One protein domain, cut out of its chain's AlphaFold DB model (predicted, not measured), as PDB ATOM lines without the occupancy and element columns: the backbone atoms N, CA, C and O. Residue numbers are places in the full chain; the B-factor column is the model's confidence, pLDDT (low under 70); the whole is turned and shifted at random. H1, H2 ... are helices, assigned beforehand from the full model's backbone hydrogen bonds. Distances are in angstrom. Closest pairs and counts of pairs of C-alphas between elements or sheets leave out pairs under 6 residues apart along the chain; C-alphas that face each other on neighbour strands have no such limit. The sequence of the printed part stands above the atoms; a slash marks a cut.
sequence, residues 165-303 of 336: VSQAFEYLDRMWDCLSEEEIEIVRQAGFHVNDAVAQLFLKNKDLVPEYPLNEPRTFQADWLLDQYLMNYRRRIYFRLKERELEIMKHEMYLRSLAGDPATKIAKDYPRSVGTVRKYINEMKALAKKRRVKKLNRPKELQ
ATOM      1  N   VAL A 165     -18.567  74.980  73.094       72.38
ATOM      2  CA  VAL A 165     -17.697  74.282  72.117       72.38
ATOM      3  C   VAL A 165     -16.606  75.184  71.527       72.38
ATOM      4  O   VAL A 165     -15.529  74.701  71.185       72.38
ATOM      5  N   SER A 166     -16.827  76.499  71.458       76.69
ATOM      6  CA  SER A 166     -15.777  77.452  71.085       76.69
ATOM      7  C   SER A 166     -14.552  77.369  71.998       76.69
ATOM      8  O   SER A 166     -13.442  77.416  71.488       76.69
ATOM      9  N   GLN A 167     -14.718  77.152  73.305       82.00
ATOM     10  CA  GLN A 167     -13.602  76.941  74.233       82.00
ATOM     11  C   GLN A 167     -12.819  75.667  73.897       82.00
ATOM     12  O   GLN A 167     -11.591  75.667  73.923       82.00
ATOM     13  N   ALA A 168     -13.510  74.589  73.526       83.56
ATOM     14  CA  ALA A 168     -12.851  73.367  73.079       83.56
ATOM     15  C   ALA A 168     -12.069  73.587  71.774       83.56
ATOM     16  O   ALA A 168     -10.959  73.086  71.625       83.56
ATOM     17  N   PHE A 169     -12.602  74.383  70.845       88.56
ATOM     18  CA  PHE A 169     -11.891  74.739  69.614       88.56
ATOM     19  C   PHE A 169     -10.711  75.674  69.878       88.56
ATOM     20  O   PHE A 169      -9.679  75.523  69.236       88.56
ATOM     21  N   GLU A 170     -10.810  76.591  70.840       89.69
ATOM     22  CA  GLU A 170      -9.680  77.413  71.288       89.69
ATOM     23  C   GLU A 170      -8.556  76.551  71.880       89.69
ATOM     24  O   GLU A 170      -7.377  76.819  71.648       89.69
ATOM     25  N   TYR A 171      -8.901  75.495  72.617       90.31
ATOM     26  CA  TYR A 171      -7.943  74.503  73.107       90.31
ATOM     27  C   TYR A 171      -7.277  73.739  71.959       90.31
ATOM     28  O   TYR A 171      -6.049  73.682  71.883       90.31
ATOM     29  N   LEU A 172      -8.061  73.240  71.007       92.44
ATOM     30  CA  LEU A 172      -7.525  72.582  69.814       92.44
ATOM     31  C   LEU A 172      -6.706  73.535  68.924       92.44
ATOM     32  O   LEU A 172      -5.747  73.094  68.286       92.44
ATOM     33  N   ASP A 173      -7.020  74.834  68.912       95.31
ATOM     34  CA  ASP A 173      -6.249  75.864  68.210       95.31
ATOM     35  C   ASP A 173      -4.845  76.008  68.796       95.31
ATOM     36  O   ASP A 173      -3.887  76.104  68.033       95.31
ATOM     37  N   ARG A 174      -4.691  75.943  70.123       94.94
ATOM     38  CA  ARG A 174      -3.367  75.986  70.770       94.94
ATOM     39  C   ARG A 174      -2.491  74.806  70.356       94.94
ATOM     40  O   ARG A 174      -1.305  74.994  70.098       94.94
ATOM     41  N   MET A 175      -3.074  73.607  70.268       94.94
ATOM     42  CA  MET A 175      -2.359  72.419  69.788       94.94
ATOM     43  C   MET A 175      -2.012  72.542  68.302       94.94
ATOM     44  O   MET A 175      -0.887  72.249  67.905       94.94
ATOM     45  N   TRP A 176      -2.959  73.015  67.486       96.81
ATOM     46  CA  TRP A 176      -2.751  73.238  66.055       96.81
ATOM     47  C   TRP A 176      -1.635  74.243  65.776       96.81
ATOM     48  O   TRP A 176      -0.826  74.026  64.882       96.81
ATOM     49  N   ASP A 177      -1.570  75.334  66.538       96.88
ATOM     50  CA  ASP A 177      -0.589  76.403  66.334       96.88
ATOM     51  C   ASP A 177       0.854  75.961  66.629       96.88
ATOM     52  O   ASP A 177       1.800  76.650  66.252       96.88
ATOM     53  N   CYS A 178       1.025  74.800  67.265       96.94
ATOM     54  CA  CYS A 178       2.323  74.173  67.496       96.94
ATOM     55  C   CYS A 178       2.716  73.167  66.403       96.94
ATOM     56  O   CYS A 178       3.832  72.646  66.438       96.94
ATOM     57  N   LEU A 179       1.834  72.890  65.438       97.31
ATOM     58  CA  LEU A 179       2.147  72.022  64.306       97.31
ATOM     59  C   LEU A 179       3.029  72.755  63.290       97.31
ATOM     60  O   LEU A 179       2.751  73.880  62.875       97.31
ATOM     61  N   SER A 180       4.084  72.080  62.847       97.50
ATOM     62  CA  SER A 180       4.908  72.502  61.713       97.50
ATOM     63  C   SER A 180       4.145  72.418  60.383       97.50
ATOM     64  O   SER A 180       3.157  71.697  60.256       97.50
ATOM     65  N   GLU A 181       4.629  73.102  59.341       97.06
ATOM     66  CA  GLU A 181       4.021  73.011  58.000       97.06
ATOM     67  C   GLU A 181       4.006  71.579  57.441       97.06
ATOM     68  O   GLU A 181       3.064  71.208  56.742       97.06
ATOM     69  N   GLU A 182       5.013  70.763  57.768       97.88
ATOM     70  CA  GLU A 182       5.065  69.348  57.378       97.88
ATOM     71  C   GLU A 182       3.956  68.540  58.065       97.88
ATOM     72  O   GLU A 182       3.251  67.769  57.415       97.88
ATOM     73  N   GLU A 183       3.743  68.759  59.365       97.94
ATOM     74  CA  GLU A 183       2.665  68.122  60.131       97.94
ATOM     75  C   GLU A 183       1.282  68.595  59.653       97.94
ATOM     76  O   GLU A 183       0.370  67.784  59.483       97.94
ATOM     77  N   ILE A 184       1.119  69.886  59.346       97.69
ATOM     78  CA  ILE A 184      -0.126  70.410  58.769       97.69
ATOM     79  C   ILE A 184      -0.395  69.768  57.400       97.69
ATOM     80  O   ILE A 184      -1.545  69.457  57.084       97.69
ATOM     81  N   GLU A 185       0.633  69.536  56.583       97.62
ATOM     82  CA  GLU A 185       0.478  68.856  55.295       97.62
ATOM     83  C   GLU A 185      -0.025  67.413  55.459       97.62
ATOM     84  O   GLU A 185      -0.879  66.990  54.680       97.62
ATOM     85  N   ILE A 186       0.384  66.691  56.510       97.50
ATOM     86  CA  ILE A 186      -0.184  65.370  56.847       97.50
ATOM     87  C   ILE A 186      -1.699  65.480  57.075       97.50
ATOM     88  O   ILE A 186      -2.471  64.696  56.517       97.50
ATOM     89  N   VAL A 187      -2.154  66.486  57.831       97.31
ATOM     90  CA  VAL A 187      -3.593  66.714  58.061       97.31
ATOM     91  C   VAL A 187      -4.325  67.048  56.756       97.31
ATOM     92  O   VAL A 187      -5.437  66.565  56.518       97.31
ATOM     93  N   ARG A 188      -3.709  67.842  55.869       97.38
ATOM     94  CA  ARG A 188      -4.283  68.176  54.553       97.38
ATOM     95  C   ARG A 188      -4.402  66.941  53.660       97.38
ATOM     96  O   ARG A 188      -5.430  66.776  53.005       97.38
ATOM     97  N   GLN A 189      -3.395  66.068  53.654       97.31
ATOM     98  CA  GLN A 189      -3.412  64.801  52.912       97.31
ATOM     99  C   GLN A 189      -4.478  63.840  53.442       97.31
ATOM    100  O   GLN A 189      -5.124  63.151  52.654       97.31
ATOM    101  N   ALA A 190      -4.736  63.863  54.750       95.94
ATOM    102  CA  ALA A 190      -5.859  63.165  55.374       95.94
ATOM    103  C   ALA A 190      -7.229  63.815  55.080       95.94
ATOM    104  O   ALA A 190      -8.255  63.349  55.569       95.94
ATOM    105  N   GLY A 191      -7.282  64.906  54.308       96.31
ATOM    106  CA  GLY A 191      -8.527  65.597  53.981       96.31
ATOM    107  C   GLY A 191      -9.158  66.331  55.165       96.31
ATOM    108  O   GLY A 191     -10.351  66.626  55.107       96.31
ATOM    109  N   PHE A 192      -8.368  66.666  56.194       96.56
ATOM    110  CA  PHE A 192      -8.833  67.209  57.475       96.56
ATOM    111  C   PHE A 192      -9.721  66.243  58.277       96.56
ATOM    112  O   PHE A 192     -10.578  66.695  59.029       96.56
ATOM    113  N   HIS A 193      -9.518  64.934  58.116       93.69
ATOM    114  CA  HIS A 193     -10.129  63.915  58.965       93.69
ATOM    115  C   HIS A 193      -9.153  63.406  60.020       93.69
ATOM    116  O   HIS A 193      -7.937  63.388  59.795       93.69
ATOM    117  N   VAL A 194      -9.685  62.937  61.146       90.31
ATOM    118  CA  VAL A 194      -8.874  62.240  62.150       90.31
ATOM    119  C   VAL A 194      -8.573  60.823  61.669       90.31
ATOM    120  O   VAL A 194      -9.460  60.003  61.458       90.31
ATOM    121  N   ASN A 195      -7.286  60.529  61.513       90.06
ATOM    122  CA  ASN A 195      -6.749  59.180  61.374       90.06
ATOM    123  C   ASN A 195      -5.619  58.989  62.395       90.06
ATOM    124  O   ASN A 195      -5.296  59.918  63.136       90.06
ATOM    125  N   ASP A 196      -4.988  57.815  62.418       87.31
ATOM    126  CA  ASP A 196      -3.940  57.523  63.404       87.31
ATOM    127  C   ASP A 196      -2.776  58.517  63.341       87.31
ATOM    128  O   ASP A 196      -2.326  58.999  64.375       87.31
ATOM    129  N   ALA A 197      -2.320  58.884  62.141       91.75
ATOM    130  CA  ALA A 197      -1.226  59.838  61.989       91.75
ATOM    131  C   ALA A 197      -1.612  61.223  62.526       91.75
ATOM    132  O   ALA A 197      -0.860  61.808  63.300       91.75
ATOM    133  N   VAL A 198      -2.798  61.723  62.168       92.75
ATOM    134  CA  VAL A 198      -3.312  63.021  62.629       92.75
ATOM    135  C   VAL A 198      -3.515  63.023  64.144       92.75
ATOM    136  O   VAL A 198      -3.107  63.967  64.811       92.75
ATOM    137  N   ALA A 199      -4.079  61.956  64.703       88.81
ATOM    138  CA  ALA A 199      -4.270  61.802  66.140       88.81
ATOM    139  C   ALA A 199      -2.956  61.913  66.926       88.81
ATOM    140  O   ALA A 199      -2.889  62.627  67.927       88.81
ATOM    141  N   GLN A 200      -1.889  61.263  66.447       89.50
ATOM    142  CA  GLN A 200      -0.574  61.318  67.094       89.50
ATOM    143  C   GLN A 200       0.015  62.737  67.127       89.50
ATOM    144  O   GLN A 200       0.698  63.092  68.089       89.50
ATOM    145  N   LEU A 201      -0.288  63.578  66.131       93.19
ATOM    146  CA  LEU A 201       0.144  64.980  66.120       93.19
ATOM    147  C   LEU A 201      -0.480  65.784  67.268       93.19
ATOM    148  O   LEU A 201       0.206  66.584  67.905       93.19
ATOM    149  N   PHE A 202      -1.762  65.559  67.560       91.94
ATOM    150  CA  PHE A 202      -2.443  66.224  68.674       91.94
ATOM    151  C   PHE A 202      -2.014  65.641  70.022       91.94
ATOM    152  O   PHE A 202      -1.746  66.398  70.951       91.94
ATOM    153  N   LEU A 203      -1.839  64.319  70.115       87.88
ATOM    154  CA  LEU A 203      -1.345  63.650  71.325       87.88
ATOM    155  C   LEU A 203       0.034  64.143  71.765       87.88
ATOM    156  O   LEU A 203       0.246  64.391  72.949       87.88
ATOM    157  N   LYS A 204       0.958  64.348  70.821       90.75
ATOM    158  CA  LYS A 204       2.285  64.929  71.090       90.75
ATOM    159  C   LYS A 204       2.203  66.295  71.783       90.75
ATOM    160  O   LYS A 204       3.124  66.674  72.498       90.75
ATOM    161  N   ASN A 205       1.106  67.018  71.571       90.94
ATOM    162  CA  ASN A 205       0.864  68.355  72.094       90.94
ATOM    163  C   ASN A 205      -0.183  68.377  73.225       90.94
ATOM    164  O   ASN A 205      -0.601  69.460  73.634       90.94
ATOM    165  N   LYS A 206      -0.600  67.212  73.754       88.25
ATOM    166  CA  LYS A 206      -1.653  67.116  74.784       88.25
ATOM    167  C   LYS A 206      -1.336  67.941  76.034       88.25
ATOM    168  O   LYS A 206      -2.224  68.556  76.611       88.25
ATOM    169  N   ASP A 207      -0.058  68.007  76.405       89.88
ATOM    170  CA  ASP A 207       0.400  68.681  77.622       89.88
ATOM    171  C   ASP A 207       0.249  70.210  77.539       89.88
ATOM    172  O   ASP A 207       0.289  70.891  78.561       89.88
ATOM    173  N   LEU A 208       0.045  70.764  76.335       89.56
ATOM    174  CA  LEU A 208      -0.250  72.187  76.150       89.56
ATOM    175  C   LEU A 208      -1.655  72.558  76.623       89.56
ATOM    176  O   LEU A 208      -1.906  73.727  76.925       89.56
ATOM    177  N   VAL A 209      -2.576  71.589  76.630       87.75
ATOM    178  CA  VAL A 209      -3.970  71.806  77.015       87.75
ATOM    179  C   VAL A 209      -4.500  70.599  77.794       87.75
ATOM    180  O   VAL A 209      -5.327  69.840  77.279       87.75
ATOM    181  N   PRO A 210      -4.031  70.405  79.040       82.94
ATOM    182  CA  PRO A 210      -4.441  69.279  79.880       82.94
ATOM    183  C   PRO A 210      -5.949  69.263  80.182       82.94
ATOM    184  O   PRO A 210      -6.483  68.240  80.604       82.94
ATOM    185  N   GLU A 211      -6.650  70.381  79.979       81.38
ATOM    186  CA  GLU A 211      -8.097  70.497  80.155       81.38
ATOM    187  C   GLU A 211      -8.904  69.832  79.030       81.38
ATOM    188  O   GLU A 211     -10.074  69.504  79.234       81.38
ATOM    189  N   TYR A 212      -8.322  69.649  77.838       82.88
ATOM    190  CA  TYR A 212      -8.998  68.946  76.752       82.88
ATOM    191  C   TYR A 212      -8.768  67.434  76.911       82.88
ATOM    192  O   TYR A 212      -7.618  66.992  76.874       82.88
ATOM    193  N   PRO A 213      -9.828  66.613  77.045       74.25
ATOM    194  CA  PRO A 213      -9.717  65.173  77.239       74.25
ATOM    195  C   PRO A 213      -9.374  64.495  75.909       74.25
ATOM    196  O   PRO A 213     -10.221  63.893  75.251       74.25
ATOM    197  N   LEU A 214      -8.120  64.618  75.483       71.81
ATOM    198  CA  LEU A 214      -7.588  63.787  74.416       71.81
ATOM    199  C   LEU A 214      -7.524  62.351  74.952       71.81
ATOM    200  O   LEU A 214      -6.673  62.030  75.780       71.81
ATOM    201  N   ASN A 215      -8.456  61.502  74.522       62.16
ATOM    202  CA  ASN A 215      -8.557  60.124  75.000       62.16
ATOM    203  C   ASN A 215      -7.316  59.311  74.588       62.16
ATOM    204  O   ASN A 215      -7.154  58.969  73.422       62.16
ATOM    205  N   GLU A 216      -6.451  58.936  75.529       51.62
ATOM    206  CA  GLU A 216      -5.421  57.912  75.293       51.62
ATOM    207  C   GLU A 216      -6.033  56.496  75.309       51.62
ATOM    208  O   GLU A 216      -7.007  56.251  76.017       51.62
ATOM    209  N   PRO A 217      -5.431  55.473  74.677       47.38
ATOM    210  CA  PRO A 217      -4.873  55.389  73.331       47.38
ATOM    211  C   PRO A 217      -5.674  54.417  72.431       47.38
ATOM    212  O   PRO A 217      -5.182  54.010  71.381       47.38
ATOM    213  N   ARG A 218      -6.878  53.968  72.820       49.53
ATOM    214  CA  ARG A 218      -7.512  52.813  72.149       49.53
ATOM    215  C   ARG A 218      -8.193  53.124  70.809       49.53
ATOM    216  O   ARG A 218      -8.108  52.275  69.932       49.53
ATOM    217  N   THR A 219      -8.814  54.291  70.602       56.06
ATOM    218  CA  THR A 219      -9.380  54.685  69.286       56.06
ATOM    219  C   THR A 219      -9.546  56.207  69.147       56.06
ATOM    220  O   THR A 219     -10.645  56.747  69.138       56.06
ATOM    221  N   PHE A 220      -8.447  56.940  68.973       61.16
ATOM    222  CA  PHE A 220      -8.497  58.391  68.712       61.16
ATOM    223  C   PHE A 220      -9.282  58.766  67.438       61.16
ATOM    224  O   PHE A 220      -9.782  59.878  67.316       61.16
ATOM    225  N   GLN A 221      -9.433  57.814  66.508       60.72
ATOM    226  CA  GLN A 221     -10.323  57.917  65.345       60.72
ATOM    227  C   GLN A 221     -11.788  58.186  65.733       60.72
ATOM    228  O   GLN A 221     -12.549  58.687  64.913       60.72
ATOM    229  N   ALA A 222     -12.179  57.863  66.968       63.53
ATOM    230  CA  ALA A 222     -13.508  58.117  67.501       63.53
ATOM    231  C   ALA A 222     -13.628  59.475  68.220       63.53
ATOM    232  O   ALA A 222     -14.693  59.757  68.772       63.53
ATOM    233  N   ASP A 223     -12.583  60.323  68.232       78.94
ATOM    234  CA  ASP A 223     -12.714  61.712  68.695       78.94
ATOM    235  C   ASP A 223     -13.472  62.530  67.644       78.94
ATOM    236  O   ASP A 223     -12.922  63.248  66.800       78.94
ATOM    237  N   TRP A 224     -14.790  62.382  67.712       80.75
ATOM    238  CA  TRP A 224     -15.739  63.041  66.840       80.75
ATOM    239  C   TRP A 224     -15.595  64.573  66.896       80.75
ATOM    240  O   TRP A 224     -15.773  65.230  65.867       80.75
ATOM    241  N   LEU A 225     -15.234  65.164  68.048       84.31
ATOM    242  CA  LEU A 225     -15.089  66.619  68.148       84.31
ATOM    243  C   LEU A 225     -13.821  67.106  67.449       84.31
ATOM    244  O   LEU A 225     -13.889  68.104  66.727       84.31
ATOM    245  N   LEU A 226     -12.696  66.413  67.626       88.75
ATOM    246  CA  LEU A 226     -11.471  66.731  66.895       88.75
ATOM    247  C   LEU A 226     -11.712  66.649  65.380       88.75
ATOM    248  O   LEU A 226     -11.307  67.553  64.646       88.75
ATOM    249  N   ASP A 227     -12.435  65.628  64.913       89.19
ATOM    250  CA  ASP A 227     -12.807  65.511  63.498       89.19
ATOM    251  C   ASP A 227     -13.683  66.681  63.041       89.19
ATOM    252  O   ASP A 227     -13.392  67.305  62.018       89.19
ATOM    253  N   GLN A 228     -14.684  67.088  63.828       87.25
ATOM    254  CA  GLN A 228     -15.473  68.280  63.506       87.25
ATOM    255  C   GLN A 228     -14.640  69.560  63.459       87.25
ATOM    256  O   GLN A 228     -14.828  70.383  62.558       87.25
ATOM    257  N   TYR A 229     -13.734  69.743  64.415       91.56
ATOM    258  CA  TYR A 229     -12.824  70.879  64.455       91.56
ATOM    259  C   TYR A 229     -11.964  70.937  63.183       91.56
ATOM    260  O   TYR A 229     -11.870  71.978  62.523       91.56
ATOM    261  N   LEU A 230     -11.395  69.809  62.764       94.88
ATOM    262  CA  LEU A 230     -10.594  69.750  61.547       94.88
ATOM    263  C   LEU A 230     -11.453  69.981  60.296       94.88
ATOM    264  O   LEU A 230     -11.179  70.899  59.514       94.88
ATOM    265  N   MET A 231     -12.524  69.205  60.129       92.94
ATOM    266  CA  MET A 231     -13.372  69.198  58.937       92.94
ATOM    267  C   MET A 231     -14.148  70.488  58.710       92.94
ATOM    268  O   MET A 231     -14.320  70.920  57.567       92.94
ATOM    269  N   ASN A 232     -14.683  71.074  59.775       88.75
ATOM    270  CA  ASN A 232     -15.671  72.139  59.663       88.75
ATOM    271  C   ASN A 232     -15.182  73.481  60.182       88.75
ATOM    272  O   ASN A 232     -15.880  74.477  59.984       88.75
ATOM    273  N   TYR A 233     -14.009  73.535  60.807       93.31
ATOM    274  CA  TYR A 233     -13.399  74.784  61.238       93.31
ATOM    275  C   TYR A 233     -12.060  75.010  60.524       93.31
ATOM    276  O   TYR A 233     -11.992  75.869  59.635       93.31
ATOM    277  N   ARG A 234     -11.032  74.186  60.765       96.12
ATOM    278  CA  ARG A 234      -9.701  74.380  60.148       96.12
ATOM    279  C   ARG A 234      -9.696  74.236  58.628       96.12
ATOM    280  O   ARG A 234      -9.115  75.077  57.937       96.12
ATOM    281  N   ARG A 235     -10.419  73.260  58.078       96.31
ATOM    282  CA  ARG A 235     -10.588  73.093  56.626       96.31
ATOM    283  C   ARG A 235     -11.180  74.342  55.968       96.31
ATOM    284  O   ARG A 235     -10.714  74.764  54.910       96.31
ATOM    285  N   ARG A 236     -12.205  74.951  56.578       95.19
ATOM    286  CA  ARG A 236     -12.873  76.146  56.028       95.19
ATOM    287  C   ARG A 236     -11.939  77.348  56.040       95.19
ATOM    288  O   ARG A 236     -11.832  78.022  55.016       95.19
ATOM    289  N   ILE A 237     -11.232  77.571  57.150       95.62
ATOM    290  CA  ILE A 237     -10.198  78.609  57.264       95.62
ATOM    291  C   ILE A 237      -9.167  78.439  56.147       95.62
ATOM    292  O   ILE A 237      -8.941  79.369  55.372       95.62
ATOM    293  N   TYR A 238      -8.615  77.233  56.003       96.25
ATOM    294  CA  TYR A 238      -7.624  76.922  54.977       96.25
ATOM    295  C   TYR A 238      -8.130  77.231  53.562       96.25
ATOM    296  O   TYR A 238      -7.467  77.948  52.810       96.25
ATOM    297  N   PHE A 239      -9.319  76.743  53.190       96.12
ATOM    298  CA  PHE A 239      -9.856  76.994  51.850       96.12
ATOM    299  C   PHE A 239     -10.135  78.474  51.601       96.12
ATOM    300  O   PHE A 239      -9.839  78.949  50.508       96.12
ATOM    301  N   ARG A 240     -10.618  79.230  52.595       95.44
ATOM    302  CA  ARG A 240     -10.796  80.684  52.454       95.44
ATOM    303  C   ARG A 240      -9.483  81.422  52.256       95.44
ATOM    304  O   ARG A 240      -9.412  82.301  51.397       95.44
ATOM    305  N   LEU A 241      -8.444  81.057  53.003       95.81
ATOM    306  CA  LEU A 241      -7.109  81.624  52.814       95.81
ATOM    307  C   LEU A 241      -6.580  81.301  51.411       95.81
ATOM    308  O   LEU A 241      -6.153  82.212  50.705       95.81
ATOM    309  N   LYS A 242      -6.714  80.054  50.940       95.31
ATOM    310  CA  LYS A 242      -6.286  79.649  49.588       95.31
ATOM    311  C   LYS A 242      -7.084  80.313  48.469       95.31
ATOM    312  O   LYS A 242      -6.503  80.711  47.457       95.31
ATOM    313  N   GLU A 243      -8.397  80.464  48.635       95.12
ATOM    314  CA  GLU A 243      -9.240  81.246  47.724       95.12
ATOM    315  C   GLU A 243      -8.735  82.687  47.641       95.12
ATOM    316  O   GLU A 243      -8.571  83.224  46.541       95.12
ATOM    317  N   ARG A 244      -8.412  83.297  48.786       95.44
ATOM    318  CA  ARG A 244      -7.931  84.676  48.834       95.44
ATOM    319  C   ARG A 244      -6.537  84.856  48.246       95.44
ATOM    320  O   ARG A 244      -6.334  85.791  47.473       95.44
ATOM    321  N   GLU A 245      -5.599  83.969  48.563       94.94
ATOM    322  CA  GLU A 245      -4.268  83.932  47.943       94.94
ATOM    323  C   GLU A 245      -4.391  83.858  46.417       94.94
ATOM    324  O   GLU A 245      -3.723  84.595  45.687       94.94
ATOM    325  N   LEU A 246      -5.300  83.012  45.920       95.62
ATOM    326  CA  LEU A 246      -5.559  82.887  44.494       95.62
ATOM    327  C   LEU A 246      -6.147  84.177  43.904       95.62
ATOM    328  O   LEU A 246      -5.727  84.583  42.823       95.62
ATOM    329  N   GLU A 247      -7.092  84.839  44.572       95.62
ATOM    330  CA  GLU A 247      -7.634  86.130  44.124       95.62
ATOM    331  C   GLU A 247      -6.554  87.213  44.013       95.62
ATOM    332  O   GLU A 247      -6.515  87.943  43.015       95.62
ATOM    333  N   ILE A 248      -5.671  87.305  45.011       96.25
ATOM    334  CA  ILE A 248      -4.540  88.241  45.018       96.25
ATOM    335  C   ILE A 248      -3.600  87.917  43.852       96.25
ATOM    336  O   ILE A 248      -3.305  88.797  43.042       96.25
ATOM    337  N   MET A 249      -3.234  86.646  43.679       96.38
ATOM    338  CA  MET A 249      -2.394  86.185  42.571       96.38
ATOM    339  C   MET A 249      -3.010  86.512  41.199       96.38
ATOM    340  O   MET A 249      -2.334  87.031  40.308       96.38
ATOM    341  N   LYS A 250      -4.315  86.259  41.012       97.38
ATOM    342  CA  LYS A 250      -5.048  86.611  39.781       97.38
ATOM    343  C   LYS A 250      -5.002  88.115  39.514       97.38
ATOM    344  O   LYS A 250      -4.841  88.533  38.364       97.38
ATOM    345  N   HIS A 251      -5.162  88.927  40.559       97.50
ATOM    346  CA  HIS A 251      -5.094  90.384  40.467       97.50
ATOM    347  C   HIS A 251      -3.703  90.860  40.043       97.50
ATOM    348  O   HIS A 251      -3.599  91.659  39.112       97.50
ATOM    349  N   GLU A 252      -2.643  90.315  40.630       97.19
ATOM    350  CA  GLU A 252      -1.257  90.663  40.298       97.19
ATOM    351  C   GLU A 252      -0.898  90.278  38.853       97.19
ATOM    352  O   GLU A 252      -0.346  91.096  38.109       97.19
ATOM    353  N   MET A 253      -1.311  89.090  38.394       97.81
ATOM    354  CA  MET A 253      -1.189  88.684  36.985       97.81
ATOM    355  C   MET A 253      -1.930  89.643  36.042       97.81
ATOM    356  O   MET A 253      -1.416  90.009  34.981       97.81
ATOM    357  N   TYR A 254      -3.137  90.074  36.419       97.88
ATOM    358  CA  TYR A 254      -3.917  91.039  35.648       97.88
ATOM    359  C   TYR A 254      -3.220  92.403  35.558       97.88
ATOM    360  O   TYR A 254      -3.138  92.962  34.463       97.88
ATOM    361  N   LEU A 255      -2.664  92.915  36.661       97.25
ATOM    362  CA  LEU A 255      -1.923  94.181  36.660       97.25
ATOM    363  C   LEU A 255      -0.687  94.133  35.763       97.25
ATOM    364  O   LEU A 255      -0.452  95.074  35.005       97.25
ATOM    365  N   ARG A 256       0.065  93.030  35.789       97.81
ATOM    366  CA  ARG A 256       1.212  92.841  34.890       97.81
ATOM    367  C   ARG A 256       0.793  92.768  33.428       97.81
ATOM    368  O   ARG A 256       1.430  93.382  32.578       97.81
ATOM    369  N   SER A 257      -0.322  92.096  33.130       97.69
ATOM    370  CA  SER A 257      -0.870  92.082  31.771       97.69
ATOM    371  C   SER A 257      -1.282  93.478  31.297       97.69
ATOM    372  O   SER A 257      -1.065  93.798  30.130       97.69
ATOM    373  N   LEU A 258      -1.853  94.314  32.173       96.50
ATOM    374  CA  LEU A 258      -2.148  95.715  31.851       96.50
ATOM    375  C   LEU A 258      -0.882  96.545  31.611       96.50
ATOM    376  O   LEU A 258      -0.924  97.480  30.818       96.50
ATOM    377  N   ALA A 259       0.232  96.194  32.255       96.94
ATOM    378  CA  ALA A 259       1.539  96.810  32.033       96.94
ATOM    379  C   ALA A 259       2.230  96.343  30.733       96.94
ATOM    380  O   ALA A 259       3.318  96.814  30.420       96.94
ATOM    381  N   GLY A 260       1.611  95.430  29.973       97.56
ATOM    382  CA  GLY A 260       2.132  94.933  28.698       97.56
ATOM    383  C   GLY A 260       2.952  93.644  28.793       97.56
ATOM    384  O   GLY A 260       3.422  93.160  27.765       97.56
ATOM    385  N   ASP A 261       3.101  93.044  29.980       97.81
ATOM    386  CA  ASP A 261       3.808  91.767  30.101       97.81
ATOM    387  C   ASP A 261       3.029  90.644  29.381       97.81
ATOM    388  O   ASP A 261       1.835  90.437  29.646       97.81
ATOM    389  N   PRO A 262       3.680  89.857  28.501       97.12
ATOM    390  CA  PRO A 262       3.031  88.719  27.868       97.12
ATOM    391  C   PRO A 262       2.799  87.595  28.884       97.12
ATOM    392  O   PRO A 262       3.599  87.373  29.792       97.12
ATOM    393  N   ALA A 263       1.736  86.809  28.687       96.75
ATOM    394  CA  ALA A 263       1.379  85.709  29.592       96.75
ATOM    395  C   ALA A 263       2.503  84.669  29.773       96.75
ATOM    396  O   ALA A 263       2.591  84.051  30.827       96.75
ATOM    397  N   THR A 264       3.369  84.490  28.771       97.06
ATOM    398  CA  THR A 264       4.553  83.618  28.844       97.06
ATOM    399  C   THR A 264       5.598  84.127  29.829       97.06
ATOM    400  O   THR A 264       6.211  83.323  30.518       97.06
ATOM    401  N   LYS A 265       5.789  85.450  29.915       97.25
ATOM    402  CA  LYS A 265       6.674  86.083  30.898       97.25
ATOM    403  C   LYS A 265       6.057  86.005  32.289       97.25
ATOM    404  O   LYS A 265       6.725  85.561  33.207       97.25
ATOM    405  N   ILE A 266       4.772  86.348  32.419       97.19
ATOM    406  CA  ILE A 266       4.053  86.276  33.700       97.19
ATOM    407  C   ILE A 266       4.107  84.849  34.263       97.19
ATOM    408  O   ILE A 266       4.463  84.670  35.416       97.19
ATOM    409  N   ALA A 267       3.833  83.826  33.452       96.88
ATOM    410  CA  ALA A 267       3.846  82.428  33.889       96.88
ATOM    411  C   ALA A 267       5.202  81.915  34.406       96.88
ATOM    412  O   ALA A 267       5.212  80.906  35.097       96.88
ATOM    413  N   LYS A 268       6.331  82.570  34.099       96.19
ATOM    414  CA  LYS A 268       7.633  82.189  34.676       96.19
ATOM    415  C   LYS A 268       7.752  82.560  36.154       96.19
ATOM    416  O   LYS A 268       8.476  81.893  36.880       96.19
ATOM    417  N   ASP A 269       7.018  83.584  36.584       95.50
ATOM    418  CA  ASP A 269       7.118  84.150  37.932       95.50
ATOM    419  C   ASP A 269       6.027  83.616  38.876       95.50
ATOM    420  O   ASP A 269       5.970  83.994  40.042       95.50
ATOM    421  N   TYR A 270       5.138  82.750  38.380       94.69
ATOM    422  CA  TYR A 270       4.071  82.137  39.167       94.69
ATOM    423  C   TYR A 270       4.022  80.627  38.915       94.69
ATOM    424  O   TYR A 270       4.257  80.191  37.791       94.69
ATOM    425  N   PRO A 271       3.618  79.809  39.903       92.69
ATOM    426  CA  PRO A 271       3.525  78.354  39.761       92.69
ATOM    427  C   PRO A 271       2.266  77.941  38.974       92.69
ATOM    428  O   PRO A 271       1.393  77.224  39.476       92.69
ATOM    429  N   ARG A 272       2.092  78.461  37.752       95.38
ATOM    430  CA  ARG A 272       0.903  78.265  36.908       95.38
ATOM    431  C   ARG A 272       1.286  78.152  35.435       95.38
ATOM    432  O   ARG A 272       2.148  78.868  34.941       95.38
ATOM    433  N   SER A 273       0.568  77.297  34.705       96.94
ATOM    434  CA  SER A 273       0.740  77.179  33.254       96.94
ATOM    435  C   SER A 273       0.367  78.483  32.531       96.94
ATOM    436  O   SER A 273      -0.506  79.232  32.980       96.94
ATOM    437  N   VAL A 274       0.952  78.722  31.352       97.50
ATOM    438  CA  VAL A 274       0.614  79.882  30.499       97.50
ATOM    439  C   VAL A 274      -0.888  79.937  30.187       97.50
ATOM    440  O   VAL A 274      -1.483  81.016  30.181       97.50
ATOM    441  N   GLY A 275      -1.521  78.782  29.954       97.75
ATOM    442  CA  GLY A 275      -2.963  78.685  29.713       97.75
ATOM    443  C   GLY A 275      -3.786  79.146  30.918       97.75
ATOM    444  O   GLY A 275      -4.700  79.958  30.770       97.75
ATOM    445  N   THR A 276      -3.411  78.705  32.122       97.88
ATOM    446  CA  THR A 276      -4.047  79.125  33.379       97.88
ATOM    447  C   THR A 276      -3.882  80.626  33.619       97.88
ATOM    448  O   THR A 276      -4.852  81.298  33.962       97.88
ATOM    449  N   VAL A 277      -2.692  81.178  33.363       98.12
ATOM    450  CA  VAL A 277      -2.433  82.624  33.470       98.12
ATOM    451  C   VAL A 277      -3.337  83.417  32.521       98.12
ATOM    452  O   VAL A 277      -3.987  84.372  32.947       98.12
ATOM    453  N   ARG A 278      -3.459  83.003  31.250       97.94
ATOM    454  CA  ARG A 278      -4.382  83.638  30.287       97.94
ATOM    455  C   ARG A 278      -5.831  83.577  30.764       97.94
ATOM    456  O   ARG A 278      -6.528  84.589  30.694       97.94
ATOM    457  N   LYS A 279      -6.272  82.417  31.265       98.31
ATOM    458  CA  LYS A 279      -7.616  82.231  31.831       98.31
ATOM    459  C   LYS A 279      -7.874  83.237  32.953       98.31
ATOM    460  O   LYS A 279      -8.841  83.988  32.880       98.31
ATOM    461  N   TYR A 280      -6.981  83.312  33.936       98.25
ATOM    462  CA  TYR A 280      -7.109  84.218  35.079       98.25
ATOM    463  C   TYR A 280      -7.108  85.697  34.680       98.25
ATOM    464  O   TYR A 280      -7.957  86.459  35.139       98.25
ATOM    465  N   ILE A 281      -6.219  86.108  33.772       98.06
ATOM    466  CA  ILE A 281      -6.209  87.477  33.237       98.06
ATOM    467  C   ILE A 281      -7.551  87.809  32.565       98.06
ATOM    468  O   ILE A 281      -8.090  88.896  32.775       98.06
ATOM    469  N   ASN A 282      -8.100  86.893  31.765       98.00
ATOM    470  CA  ASN A 282      -9.379  87.097  31.084       98.00
ATOM    471  C   ASN A 282     -10.559  87.166  32.059       98.00
ATOM    472  O   ASN A 282     -11.415  88.034  31.892       98.00
ATOM    473  N   GLU A 283     -10.583  86.322  33.094       97.81
ATOM    474  CA  GLU A 283     -11.566  86.401  34.185       97.81
ATOM    475  C   GLU A 283     -11.546  87.793  34.840       97.81
ATOM    476  O   GLU A 283     -12.590  88.437  34.975       97.81
ATOM    477  N   MET A 284     -10.358  88.315  35.161       97.88
ATOM    478  CA  MET A 284     -10.209  89.639  35.777       97.88
ATOM    479  C   MET A 284     -10.574  90.784  34.821       97.88
ATOM    480  O   MET A 284     -11.225  91.745  35.235       97.88
ATOM    481  N   LYS A 285     -10.241  90.677  33.527       97.19
ATOM    482  CA  LYS A 285     -10.692  91.629  32.493       97.19
ATOM    483  C   LYS A 285     -12.216  91.644  32.366       97.19
ATOM    484  O   LYS A 285     -12.810  92.721  32.291       97.19
ATOM    485  N   ALA A 286     -12.855  90.473  32.372       97.31
ATOM    486  CA  ALA A 286     -14.309  90.352  32.337       97.31
ATOM    487  C   ALA A 286     -14.949  90.986  33.582       97.31
ATOM    488  O   ALA A 286     -15.923  91.731  33.456       97.31
ATOM    489  N   LEU A 287     -14.364  90.774  34.765       96.56
ATOM    490  CA  LEU A 287     -14.814  91.398  36.009       96.56
ATOM    491  C   LEU A 287     -14.667  92.931  35.981       96.56
ATOM    492  O   LEU A 287     -15.603  93.637  36.361       96.56
ATOM    493  N   ALA A 288     -13.539  93.455  35.494       96.31
ATOM    494  CA  ALA A 288     -13.311  94.895  35.330       96.31
ATOM    495  C   ALA A 288     -14.336  95.525  34.373       96.31
ATOM    496  O   ALA A 288     -14.966  96.533  34.707       96.31
ATOM    497  N   LYS A 289     -14.581  94.869  33.228       96.81
ATOM    498  CA  LYS A 289     -15.608  95.269  32.255       96.81
ATOM    499  C   LYS A 289     -17.004  95.262  32.881       96.81
ATOM    500  O   LYS A 289     -17.726  96.247  32.741       96.81
ATOM    501  N   LYS A 290     -17.368  94.202  33.614       97.00
ATOM    502  CA  LYS A 290     -18.658  94.091  34.323       97.00
ATOM    503  C   LYS A 290     -18.853  95.231  35.327       97.00
ATOM    504  O   LYS A 290     -19.946  95.778  35.415       97.00
ATOM    505  N   ARG A 291     -17.797  95.615  36.049       96.12
ATOM    506  CA  ARG A 291     -17.812  96.718  37.028       96.12
ATOM    507  C   ARG A 291     -17.646  98.110  36.404       96.12
ATOM    508  O   ARG A 291     -17.703  99.089  37.134       96.12
ATOM    509  N   ARG A 292     -17.449  98.208  35.081       96.00
ATOM    510  CA  ARG A 292     -17.183  99.461  34.348       96.00
ATOM    511  C   ARG A 292     -15.991 100.252  34.910       96.00
ATOM    512  O   ARG A 292     -15.981 101.478  34.872       96.00
ATOM    513  N   VAL A 293     -14.970  99.552  35.408       94.12
ATOM    514  CA  VAL A 293     -13.733 100.162  35.922       94.12
ATOM    515  C   VAL A 293     -12.557  99.852  35.005       94.12
ATOM    516  O   VAL A 293     -12.460  98.760  34.448       94.12
ATOM    517  N   LYS A 294     -11.628 100.805  34.870       87.56
ATOM    518  CA  LYS A 294     -10.392 100.611  34.089       87.56
ATOM    519  C   LYS A 294      -9.409  99.662  34.778       87.56
ATOM    520  O   LYS A 294      -8.677  98.943  34.107       87.56
ATOM    521  N   LYS A 295      -9.394  99.672  36.113       90.62
ATOM    522  CA  LYS A 295      -8.509  98.869  36.960       90.62
ATOM    523  C   LYS A 295      -9.278  98.423  38.199       90.62
ATOM    524  O   LYS A 295     -10.003  99.214  38.797       90.62
ATOM    525  N   LEU A 296      -9.132  97.153  38.560       92.06
ATOM    526  CA  LEU A 296      -9.692  96.601  39.792       92.06
ATOM    527  C   LEU A 296      -8.811  96.993  40.983       92.06
ATOM    528  O   LEU A 296      -7.583  96.966  40.881       92.06
ATOM    529  N   ASN A 297      -9.433  97.309  42.120       93.12
ATOM    530  CA  ASN A 297      -8.717  97.477  43.386       93.12
ATOM    531  C   ASN A 297      -8.097  96.143  43.821       93.12
ATOM    532  O   ASN A 297      -8.670  95.084  43.545       93.12
ATOM    533  N   ARG A 298      -6.934  96.196  44.485       92.19
ATOM    534  CA  ARG A 298      -6.302  94.999  45.054       92.19
ATOM    535  C   ARG A 298      -7.246  94.401  46.105       92.19
ATOM    536  O   ARG A 298      -7.752  95.165  46.934       92.19
ATOM    537  N   PRO A 299      -7.516  93.085  46.074       91.06
ATOM    538  CA  PRO A 299      -8.205  92.422  47.174       91.06
ATOM    539  C   PRO A 299      -7.468  92.694  48.492       91.06
ATOM    540  O   PRO A 299      -6.239  92.708  48.516       91.06
ATOM    541  N   LYS A 300      -8.207  92.941  49.578       90.69
ATOM    542  CA  LYS A 300      -7.600  93.087  50.909       90.69
ATOM    543  C   LYS A 300      -7.045  91.740  51.363       90.69
ATOM    544  O   LYS A 300      -7.705  90.725  51.147       90.69
ATOM    545  N   GLU A 301      -5.894  91.735  52.022       89.81
ATOM    546  CA  GLU A 301      -5.399  90.528  52.687       89.81
ATOM    547  C   GLU A 301      -6.429  90.035  53.709       89.81
ATOM    548  O   GLU A 301      -7.141  90.827  54.332       89.81
ATOM    549  N   LEU A 302      -6.562  88.716  53.802       92.38
ATOM    550  CA  LEU A 302      -7.456  88.056  54.741       92.38
ATOM    551  C   LEU A 302      -6.588  87.455  55.835       92.38
ATOM    552  O   LEU A 302      -5.721  86.636  55.549       92.38
ATOM    553  N   GLN A 303      -6.797  87.905  57.066       94.31
ATOM    554  CA  GLN A 303      -6.028  87.428  58.205       94.31
ATOM    555  C   GLN A 303      -6.677  86.174  58.781       94.31
ATOM    556  O   GLN A 303      -7.890  86.138  58.994       94.31
TER     557      GLN A 303
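Overview. This is residues 165 to 303 of the 336 residues of an uncharacterized protein of Corynebacterium striatum (UniProt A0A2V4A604). One long helix, H4, makes a shaft with a small head at each end: H1, H2 and H3 gather near its first residues, and H6 crosses its last turns beside short H5. Residues 291 to 303 fold back toward the shaft's middle. The 139 printed residues, with six named helices and no named strand, are all helix in class and form a loose rod, radius of gyration of the C-alphas 20.6 A, spans 60 by 27 by 21 A.

Along the chain. H4, residues 224 to 258, runs 49.8 A from (-15.739, 63.041, 66.840) to (-2.148, 95.715, 31.851). H1 is 165 to 176, H2 181 to 189, H3 196 to 203, H5 263 to 266, and H6 274 to 290, 24.2 A.

Arrangement. The hub H4 touches H6 about perpendicular, 83 degrees, closest C-alphas Tyr 254 and Ile 281, 4.9 A. H5 touches both. H1 only just touches H4, with 3 pairs of C-alphas within 8 A. H2 and H3, a hairpin, are near H4. Every O i to N i+4 pair is within hydrogen-bond range in H1, H2, H3 and H6; in H4, 28 of 31.

Size, cuts and confidence. The printed part has no cut. The H3 to H4 link is long; pLDDT is under 70 at residues 215 to 222.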